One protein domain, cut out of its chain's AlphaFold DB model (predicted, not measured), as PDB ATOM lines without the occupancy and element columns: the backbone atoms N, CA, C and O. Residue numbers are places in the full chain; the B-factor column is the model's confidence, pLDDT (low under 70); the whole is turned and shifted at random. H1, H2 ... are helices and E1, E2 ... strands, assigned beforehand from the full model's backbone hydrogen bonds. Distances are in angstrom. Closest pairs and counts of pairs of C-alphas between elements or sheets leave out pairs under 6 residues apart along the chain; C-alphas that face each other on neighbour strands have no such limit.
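AT A GLANCE: This is residues 53 to 106 of the 106 residues of an uncharacterized protein of Aspergillus novoparasiticus (UniProt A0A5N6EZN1). With little regular structure, this is a small rounded body: a twisted sheet of four short strands with one short helix, H1, over one face. The 54 printed residues, 21 in named elements, hold E1, H1, E2, E3, E4 in turn, of mixed class; the sheet runs E1, E4, E2, E3, all antiparallel. It is compact, radius of gyration of the C-alphas 8.7 A, spanning 22 by 18 by 17 A.

HOW THE PARTS SIT: Edge strand E1, residues 57 to 61, is antiparallel to E4, residues 97 to 100, at 151 degrees; N 58 and O 99, 2.8 A apart, are within hydrogen-bond range. H1, residues 64 to 69, with every O i to N i+4 pair within range, is on the sheet at a height of 8.5 A; its closest C-alphas to E4 are Cys 67 and Cys 99, 5.4 A. It runs slantwise to the strands, only just, at 33 degrees to E4 on the local plane. E2, residues 74 to 76, is antiparallel to E4, with N 98 and O 76 at 2.8 A, and makes a hairpin with E3, residues 84 to 86, with N 85 and O 75 at 2.8 A. E1, H1 and E2 form a split strand-helix-strand unit, two same-way strands with E4 between, its crossover right-handed.

IN THESE COORDINATES: E1, 10.3 A long, begins at C-alpha 57 (40.433, -17.194, -11.598). H1 measures 8.8 A, E2 6.7 A and E3 6.9 A; E4, 10.3 A, ends at C-alpha 100 (37.184, -14.506, -12.809).

THE WHOLE: The printed part has no cut and no long link; the farthest C-alphas, Glu 69 and Ala 106, are 23.9 A apart. No printed residue is under 70 in pLDDT.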
ATOM      1  N   CYS A  53      31.441 -16.791  -8.381       95.50
ATOM      2  CA  CYS A  53      32.030 -16.609  -9.699       95.50
ATOM      3  C   CYS A  53      32.377 -17.958 -10.325       95.50
ATOM      4  O   CYS A  53      32.986 -18.822  -9.696       95.50
ATOM      5  N   SER A  54      32.019 -18.117 -11.596       94.31
ATOM      6  CA  SER A  54      32.392 -19.280 -12.403       94.31
ATOM      7  C   SER A  54      33.650 -19.026 -13.242       94.31
ATOM      8  O   SER A  54      34.142 -17.901 -13.345       94.31
ATOM      9  N   GLY A  55      34.154 -20.071 -13.902       94.56
ATOM     10  CA  GLY A  55      35.294 -19.975 -14.814       94.56
ATOM     11  C   GLY A  55      36.650 -19.950 -14.104       94.56
ATOM     12  O   GLY A  55      36.779 -20.335 -12.944       94.56
ATOM     13  N   LYS A  56      37.689 -19.522 -14.830       96.31
ATOM     14  CA  LYS A  56      39.065 -19.490 -14.324       96.31
ATOM     15  C   LYS A  56      39.283 -18.220 -13.509       96.31
ATOM     16  O   LYS A  56      38.917 -17.131 -13.952       96.31
ATOM     17  N   ARG A  57      39.941 -18.349 -12.356       97.12
ATOM     18  CA  ARG A  57      40.433 -17.194 -11.598       97.12
ATOM     19  C   ARG A  57      41.580 -16.534 -12.361       97.12
ATOM     20  O   ARG A  57      42.587 -17.186 -12.636       97.12
ATOM     21  N   LEU A  58      41.420 -15.256 -12.673       96.81
ATOM     22  CA  LEU A  58      42.442 -14.423 -13.306       96.81
ATOM     23  C   LEU A  58      43.473 -13.944 -12.282       96.81
ATOM     24  O   LEU A  58      44.662 -13.936 -12.573       96.81
ATOM     25  N   GLY A  59      43.036 -13.642 -11.059       96.25
ATOM     26  CA  GLY A  59      43.930 -13.262  -9.969       96.25
ATOM     27  C   GLY A  59      43.240 -12.411  -8.904       96.25
ATOM     28  O   GLY A  59      42.027 -12.191  -8.990       96.25
ATOM     29  N   PRO A  60      43.993 -11.963  -7.885       97.12
ATOM     30  CA  PRO A  60      43.569 -10.886  -6.997       97.12
ATOM     31  C   PRO A  60      43.278  -9.615  -7.802       97.12
ATOM     32  O   PRO A  60      43.942  -9.348  -8.802       97.12
ATOM     33  N   MET A  61      42.275  -8.850  -7.386       96.00
ATOM     34  CA  MET A  61      41.869  -7.623  -8.062       96.00
ATOM     35  C   MET A  61      41.195  -6.671  -7.081       96.00
ATOM     36  O   MET A  61      40.330  -7.083  -6.311       96.00
ATOM     37  N   ASN A  62      41.532  -5.386  -7.157       93.94
ATOM     38  CA  ASN A  62      40.945  -4.382  -6.273       93.94
ATOM     39  C   ASN A  62      39.644  -3.833  -6.864       93.94
ATOM     40  O   ASN A  62      38.615  -3.840  -6.201       93.94
ATOM     41  N   SER A  63      39.625  -3.469  -8.147       95.44
ATOM     42  CA  SER A  63      38.463  -2.823  -8.760       95.44
ATOM     43  C   SER A  63      37.710  -3.710  -9.751       95.44
ATOM     44  O   SER A  63      38.260  -4.571 -10.444       95.44
ATOM     45  N   PHE A  64      36.406  -3.465  -9.854       95.75
ATOM     46  CA  PHE A  64      35.561  -4.085 -10.877       95.75
ATOM     47  C   PHE A  64      35.929  -3.618 -12.288       95.75
ATOM     48  O   PHE A  64      35.751  -4.356 -13.258       95.75
ATOM     49  N   HIS A  65      36.449  -2.394 -12.397       95.75
ATOM     50  CA  HIS A  65      36.966  -1.842 -13.640       95.75
ATOM     51  C   HIS A  65      38.172  -2.649 -14.140       95.75
ATOM     52  O   HIS A  65      38.099  -3.211 -15.230       95.75
ATOM     53  N   GLY A  66      39.199  -2.842 -13.304       95.38
ATOM     54  CA  GLY A  66      40.379  -3.637 -13.667       95.38
ATOM     55  C   GLY A  66      40.047  -5.105 -13.953       95.38
ATOM     56  O   GLY A  66      40.606  -5.719 -14.866       95.38
ATOM     57  N   CYS A  67      39.061  -5.677 -13.248       96.19
ATOM     58  CA  CYS A  67      38.567  -7.010 -13.594       96.19
ATOM     59  C   CYS A  67      37.997  -7.054 -15.020       96.19
ATOM     60  O   CYS A  67      38.249  -8.000 -15.756       96.19
ATOM     61  N   LYS A  68      37.271  -6.018 -15.446       95.06
ATOM     62  CA  LYS A  68      36.690  -5.950 -16.790       95.06
ATOM     63  C   LYS A  68      37.750  -5.717 -17.874       95.06
ATOM     64  O   LYS A  68      37.678  -6.363 -18.916       95.06
ATOM     65  N   GLU A  69      38.741  -4.861 -17.621       95.06
ATOM     66  CA  GLU A  69      39.867  -4.622 -18.543       95.06
ATOM     67  C   GLU A  69      40.704  -5.885 -18.785       95.06
ATOM     68  O   GLU A  69      41.161  -6.139 -19.895       95.06
ATOM     69  N   THR A  70      40.822  -6.747 -17.773       94.06
ATOM     70  CA  THR A  70      41.497  -8.051 -17.880       94.06
ATOM     71  C   THR A  70      40.614  -9.155 -18.482       94.06
ATOM     72  O   THR A  70      40.935 -10.339 -18.373       94.06
ATOM     73  N   ASN A  71      39.513  -8.794 -19.152       94.81
ATOM     74  CA  ASN A  71      38.503  -9.703 -19.717       94.81
ATOM     75  C   ASN A  71      37.759 -10.568 -18.680       94.81
ATOM     76  O   ASN A  71      37.131 -11.579 -19.017       94.81
ATOM     77  N   GLY A  72      37.796 -10.174 -17.411       96.38
ATOM     78  CA  GLY A  72      37.004 -10.769 -16.350       96.38
ATOM     79  C   GLY A  72      35.534 -10.370 -16.422       96.38
ATOM     80  O   GLY A  72      35.166  -9.252 -16.787       96.38
ATOM     81  N   LYS A  73      34.666 -11.315 -16.060       96.19
ATOM     82  CA  LYS A  73      33.206 -11.145 -16.083       96.19
ATOM     83  C   LYS A  73      32.597 -11.145 -14.684       96.19
ATOM     84  O   LYS A  73      31.471 -10.675 -14.527       96.19
ATOM     85  N   CYS A  74      33.331 -11.604 -13.673       96.25
ATOM     86  CA  CYS A  74      32.846 -11.707 -12.302       96.25
ATOM     87  C   CYS A  74      33.940 -11.381 -11.277       96.25
ATOM     88  O   CYS A  74      35.099 -11.758 -11.453       96.25
ATOM     89  N   CYS A  75      33.538 -10.705 -10.202       96.38
ATOM     90  CA  CYS A  75      34.358 -10.348  -9.048       96.38
ATOM     91  C   CYS A  75      33.836 -11.040  -7.787       96.38
ATOM     92  O   CYS A  75      32.655 -10.920  -7.463       96.38
ATOM     93  N   ALA A  76      34.712 -11.702  -7.035       96.69
ATOM     94  CA  ALA A  76      34.390 -12.382  -5.782       96.69
ATOM     95  C   ALA A  76      35.229 -11.850  -4.625       96.69
ATOM     96  O   ALA A  76      36.435 -11.668  -4.767       96.69
ATOM     97  N   LYS A  77      34.605 -11.665  -3.454       95.31
ATOM     98  CA  LYS A  77      35.306 -11.187  -2.248       95.31
ATOM     99  C   LYS A  77      36.384 -12.174  -1.821       95.31
ATOM    100  O   LYS A  77      37.435 -11.776  -1.326       95.31
ATOM    101  N   TYR A  78      36.112 -13.458  -2.026       95.69
ATOM    102  CA  TYR A  78      36.929 -14.544  -1.526       95.69
ATOM    103  C   TYR A  78      37.570 -15.338  -2.662       95.69
ATOM    104  O   TYR A  78      37.069 -15.425  -3.786       95.69
ATOM    105  N   LYS A  79      38.712 -15.948  -2.343       95.62
ATOM    106  CA  LYS A  79      39.563 -16.683  -3.286       95.62
ATOM    107  C   LYS A  79      38.870 -17.902  -3.909       95.62
ATOM    108  O   LYS A  79      39.260 -18.318  -5.006       95.62
ATOM    109  N   ASP A  80      37.891 -18.470  -3.206       94.19
ATOM    110  CA  ASP A  80      37.061 -19.602  -3.633       94.19
ATOM    111  C   ASP A  80      35.960 -19.197  -4.631       94.19
ATOM    112  O   ASP A  80      35.241 -20.054  -5.137       94.19
ATOM    113  N   GLY A  81      35.830 -17.898  -4.915       94.62
ATOM    114  CA  GLY A  81      34.832 -17.359  -5.823       94.62
ATOM    115  C   GLY A  81      33.533 -16.931  -5.145       94.62
ATOM    116  O   GLY A  81      32.674 -16.430  -5.857       94.62
ATOM    117  N   SER A  82      33.371 -17.077  -3.824       94.88
ATOM    118  CA  SER A  82      32.148 -16.672  -3.108       94.88
ATOM    119  C   SER A  82      32.051 -15.162  -2.840       94.88
ATOM    120  O   SER A  82      33.028 -14.407  -2.947       94.88
ATOM    121  N   GLY A  83      30.848 -14.691  -2.493       94.19
ATOM    122  CA  GLY A  83      30.581 -13.259  -2.342       94.19
ATOM    123  C   GLY A  83      30.652 -12.547  -3.690       94.19
ATOM    124  O   GLY A  83      31.266 -11.478  -3.812       94.19
ATOM    125  N   ALA A  84      30.118 -13.189  -4.723       95.31
ATOM    126  CA  ALA A  84      30.317 -12.802  -6.102       95.31
ATOM    127  C   ALA A  84      29.369 -11.689  -6.571       95.31
ATOM    128  O   ALA A  84      28.255 -11.513  -6.076       95.31
ATOM    129  N   LEU A  85      29.835 -10.919  -7.551       94.94
ATOM    130  CA  LEU A  85      29.067  -9.928  -8.292       94.94
ATOM    131  C   LEU A  85      29.606  -9.853  -9.719       94.94
ATOM    132  O   LEU A  85      30.820  -9.874  -9.930       94.94
ATOM    133  N   ASP A  86      28.722  -9.728 -10.707       94.00
ATOM    134  CA  ASP A  86      29.160  -9.506 -12.084       94.00
ATOM    135  C   ASP A  86      29.981  -8.214 -12.195       94.00
ATOM    136  O   ASP A  86      29.622  -7.177 -11.628       94.00
ATOM    137  N   ALA A  87      31.064  -8.264 -12.975       93.94
ATOM    138  CA  ALA A  87      32.009  -7.157 -13.127       93.94
ATOM    139  C   ALA A  87      31.318  -5.859 -13.602       93.94
ATOM    140  O   ALA A  87      31.693  -4.752 -13.218       93.94
ATOM    141  N   SER A  88      30.266  -5.991 -14.414       91.75
ATOM    142  CA  SER A  88      29.455  -4.874 -14.909       91.75
ATOM    143  C   SER A  88      28.606  -4.199 -13.831       91.75
ATOM    144  O   SER A  88      28.340  -3.007 -13.944       91.75
ATOM    145  N   ARG A  89      28.189  -4.928 -12.788       90.94
ATOM    146  CA  ARG A  89      27.296  -4.417 -11.735       90.94
ATOM    147  C   ARG A  89      28.031  -3.712 -10.598       90.94
ATOM    148  O   ARG A  89      27.386  -3.048  -9.795       90.94
ATOM    149  N   GLY A  90      29.350  -3.872 -10.508       89.88
ATOM    150  CA  GLY A  90      30.169  -3.212  -9.491       89.88
ATOM    151  C   GLY A  90      31.088  -2.117 -10.025       89.88
ATOM    152  O   GLY A  90      32.016  -1.736  -9.322       89.88
ATOM    153  N   GLN A  91      30.875  -1.620 -11.249       90.69
ATOM    154  CA  GLN A  91      31.669  -0.507 -11.789       90.69
ATOM    155  C   GLN A  91      31.688   0.682 -10.811       90.69
ATOM    156  O   GLN A  91      30.665   1.013 -10.217       90.69
ATOM    157  N   GLY A  92      32.867   1.282 -10.620       89.31
ATOM    158  CA  GLY A  92      33.098   2.341  -9.629       89.31
ATOM    159  C   GLY A  92      33.384   1.851  -8.204       89.31
ATOM    160  O   GLY A  92      33.705   2.662  -7.344       89.31
ATOM    161  N   ARG A  93      33.301   0.541  -7.935       92.12
ATOM    162  CA  ARG A  93      33.695  -0.044  -6.647       92.12
ATOM    163  C   ARG A  93      35.107  -0.616  -6.690       92.12
ATOM    164  O   ARG A  93      35.542  -1.175  -7.703       92.12
ATOM    165  N   GLU A  94      35.763  -0.567  -5.535       93.81
ATOM    166  CA  GLU A  94      37.138  -1.040  -5.323       93.81
ATOM    167  C   GLU A  94      37.229  -2.200  -4.317       93.81
ATOM    168  O   GLU A  94      38.253  -2.417  -3.678       93.81
ATOM    169  N   ASP A  95      36.147  -2.975  -4.184       94.38
ATOM    170  CA  ASP A  95      36.068  -4.146  -3.305       94.38
ATOM    171  C   ASP A  95      35.953  -5.477  -4.078       94.38
ATOM    172  O   ASP A  95      35.306  -6.417  -3.614       94.38
ATOM    173  N   CYS A  96      36.517  -5.581  -5.287       94.44
ATOM    174  CA  CYS A  96      36.380  -6.774  -6.134       94.44
ATOM    175  C   CYS A  96      36.881  -8.045  -5.424       94.44
ATOM    176  O   CYS A  96      36.112  -9.002  -5.344       94.44
ATOM    177  N   GLY A  97      38.100  -8.022  -4.872       96.62
ATOM    178  CA  GLY A  97      38.782  -9.133  -4.199       96.62
ATOM    179  C   GLY A  97      39.551 -10.020  -5.180       96.62
ATOM    180  O   GLY A  97      40.780  -9.993  -5.237       96.62
ATOM    181  N   PHE A  98      38.825 -10.805  -5.974       97.75
ATOM    182  CA  PHE A  98      39.369 -11.739  -6.960       97.75
ATOM    183  C   PHE A  98      38.548 -11.713  -8.248       97.75
ATOM    184  O   PHE A  98      37.319 -11.760  -8.214       97.75
ATOM    185  N   CYS A  99      39.230 -11.690  -9.391       97.75
ATOM    186  CA  CYS A  99      38.614 -11.607 -10.711       97.75
ATOM    187  C   CYS A  99      38.553 -12.975 -11.409       97.75
ATOM    188  O   CYS A  99      39.487 -13.778 -11.312       97.75
ATOM    189  N   PHE A 100      37.463 -13.237 -12.134       97.94
ATOM    190  CA  PHE A 100      37.184 -14.506 -12.809       97.94
ATOM    191  C   PHE A 100      36.676 -14.298 -14.240       97.94
ATOM    192  O   PHE A 100      35.974 -13.330 -14.535       97.94
ATOM    193  N   THR A 101      36.987 -15.243 -15.132       96.75
ATOM    194  CA  THR A 101      36.575 -15.191 -16.549       96.75
ATOM    195  C   THR A 101      35.098 -15.510 -16.782       96.75
ATOM    196  O   THR A 101      34.541 -15.131 -17.815       96.75
ATOM    197  N   GLY A 102      34.458 -16.241 -15.867       94.31
ATOM    198  CA  GLY A 102      33.059 -16.643 -15.983       94.31
ATOM    199  C   GLY A 102      32.100 -15.637 -15.359       94.31
ATOM    200  O   GLY A 102      32.502 -14.669 -14.719       94.31
ATOM    201  N   LYS A 103      30.803 -15.864 -15.572       91.94
ATOM    202  CA  LYS A 103      29.736 -15.041 -14.989       91.94
ATOM    203  C   LYS A 103      29.472 -15.427 -13.535       91.94
ATOM    204  O   LYS A 103      29.887 -16.496 -13.077       91.94
ATOM    205  N   CYS A 104      28.757 -14.561 -12.842       92.69
ATOM    206  CA  CYS A 104      28.269 -14.801 -11.499       92.69
ATOM    207  C   CYS A 104      27.062 -15.770 -11.513       92.69
ATOM    208  O   CYS A 104      26.196 -15.649 -12.381       92.69
ATOM    209  N   LYS A 105      27.000 -16.730 -10.581       90.31
ATOM    210  CA  LYS A 105      25.896 -17.696 -10.386       90.31
ATOM    211  C   LYS A 105      25.459 -17.722  -8.916       90.31
ATOM    212  O   LYS A 105      26.313 -17.480  -8.070       90.31
ATOM    213  N   ALA A 106      24.190 -18.017  -8.623       82.44
ATOM    214  CA  ALA A 106      23.699 -18.201  -7.248       82.44
ATOM    215  C   ALA A 106      23.309 -19.653  -6.962       82.44
ATOM    216  O   ALA A 106      23.007 -20.377  -7.940       82.44
TER     217      ALA A 106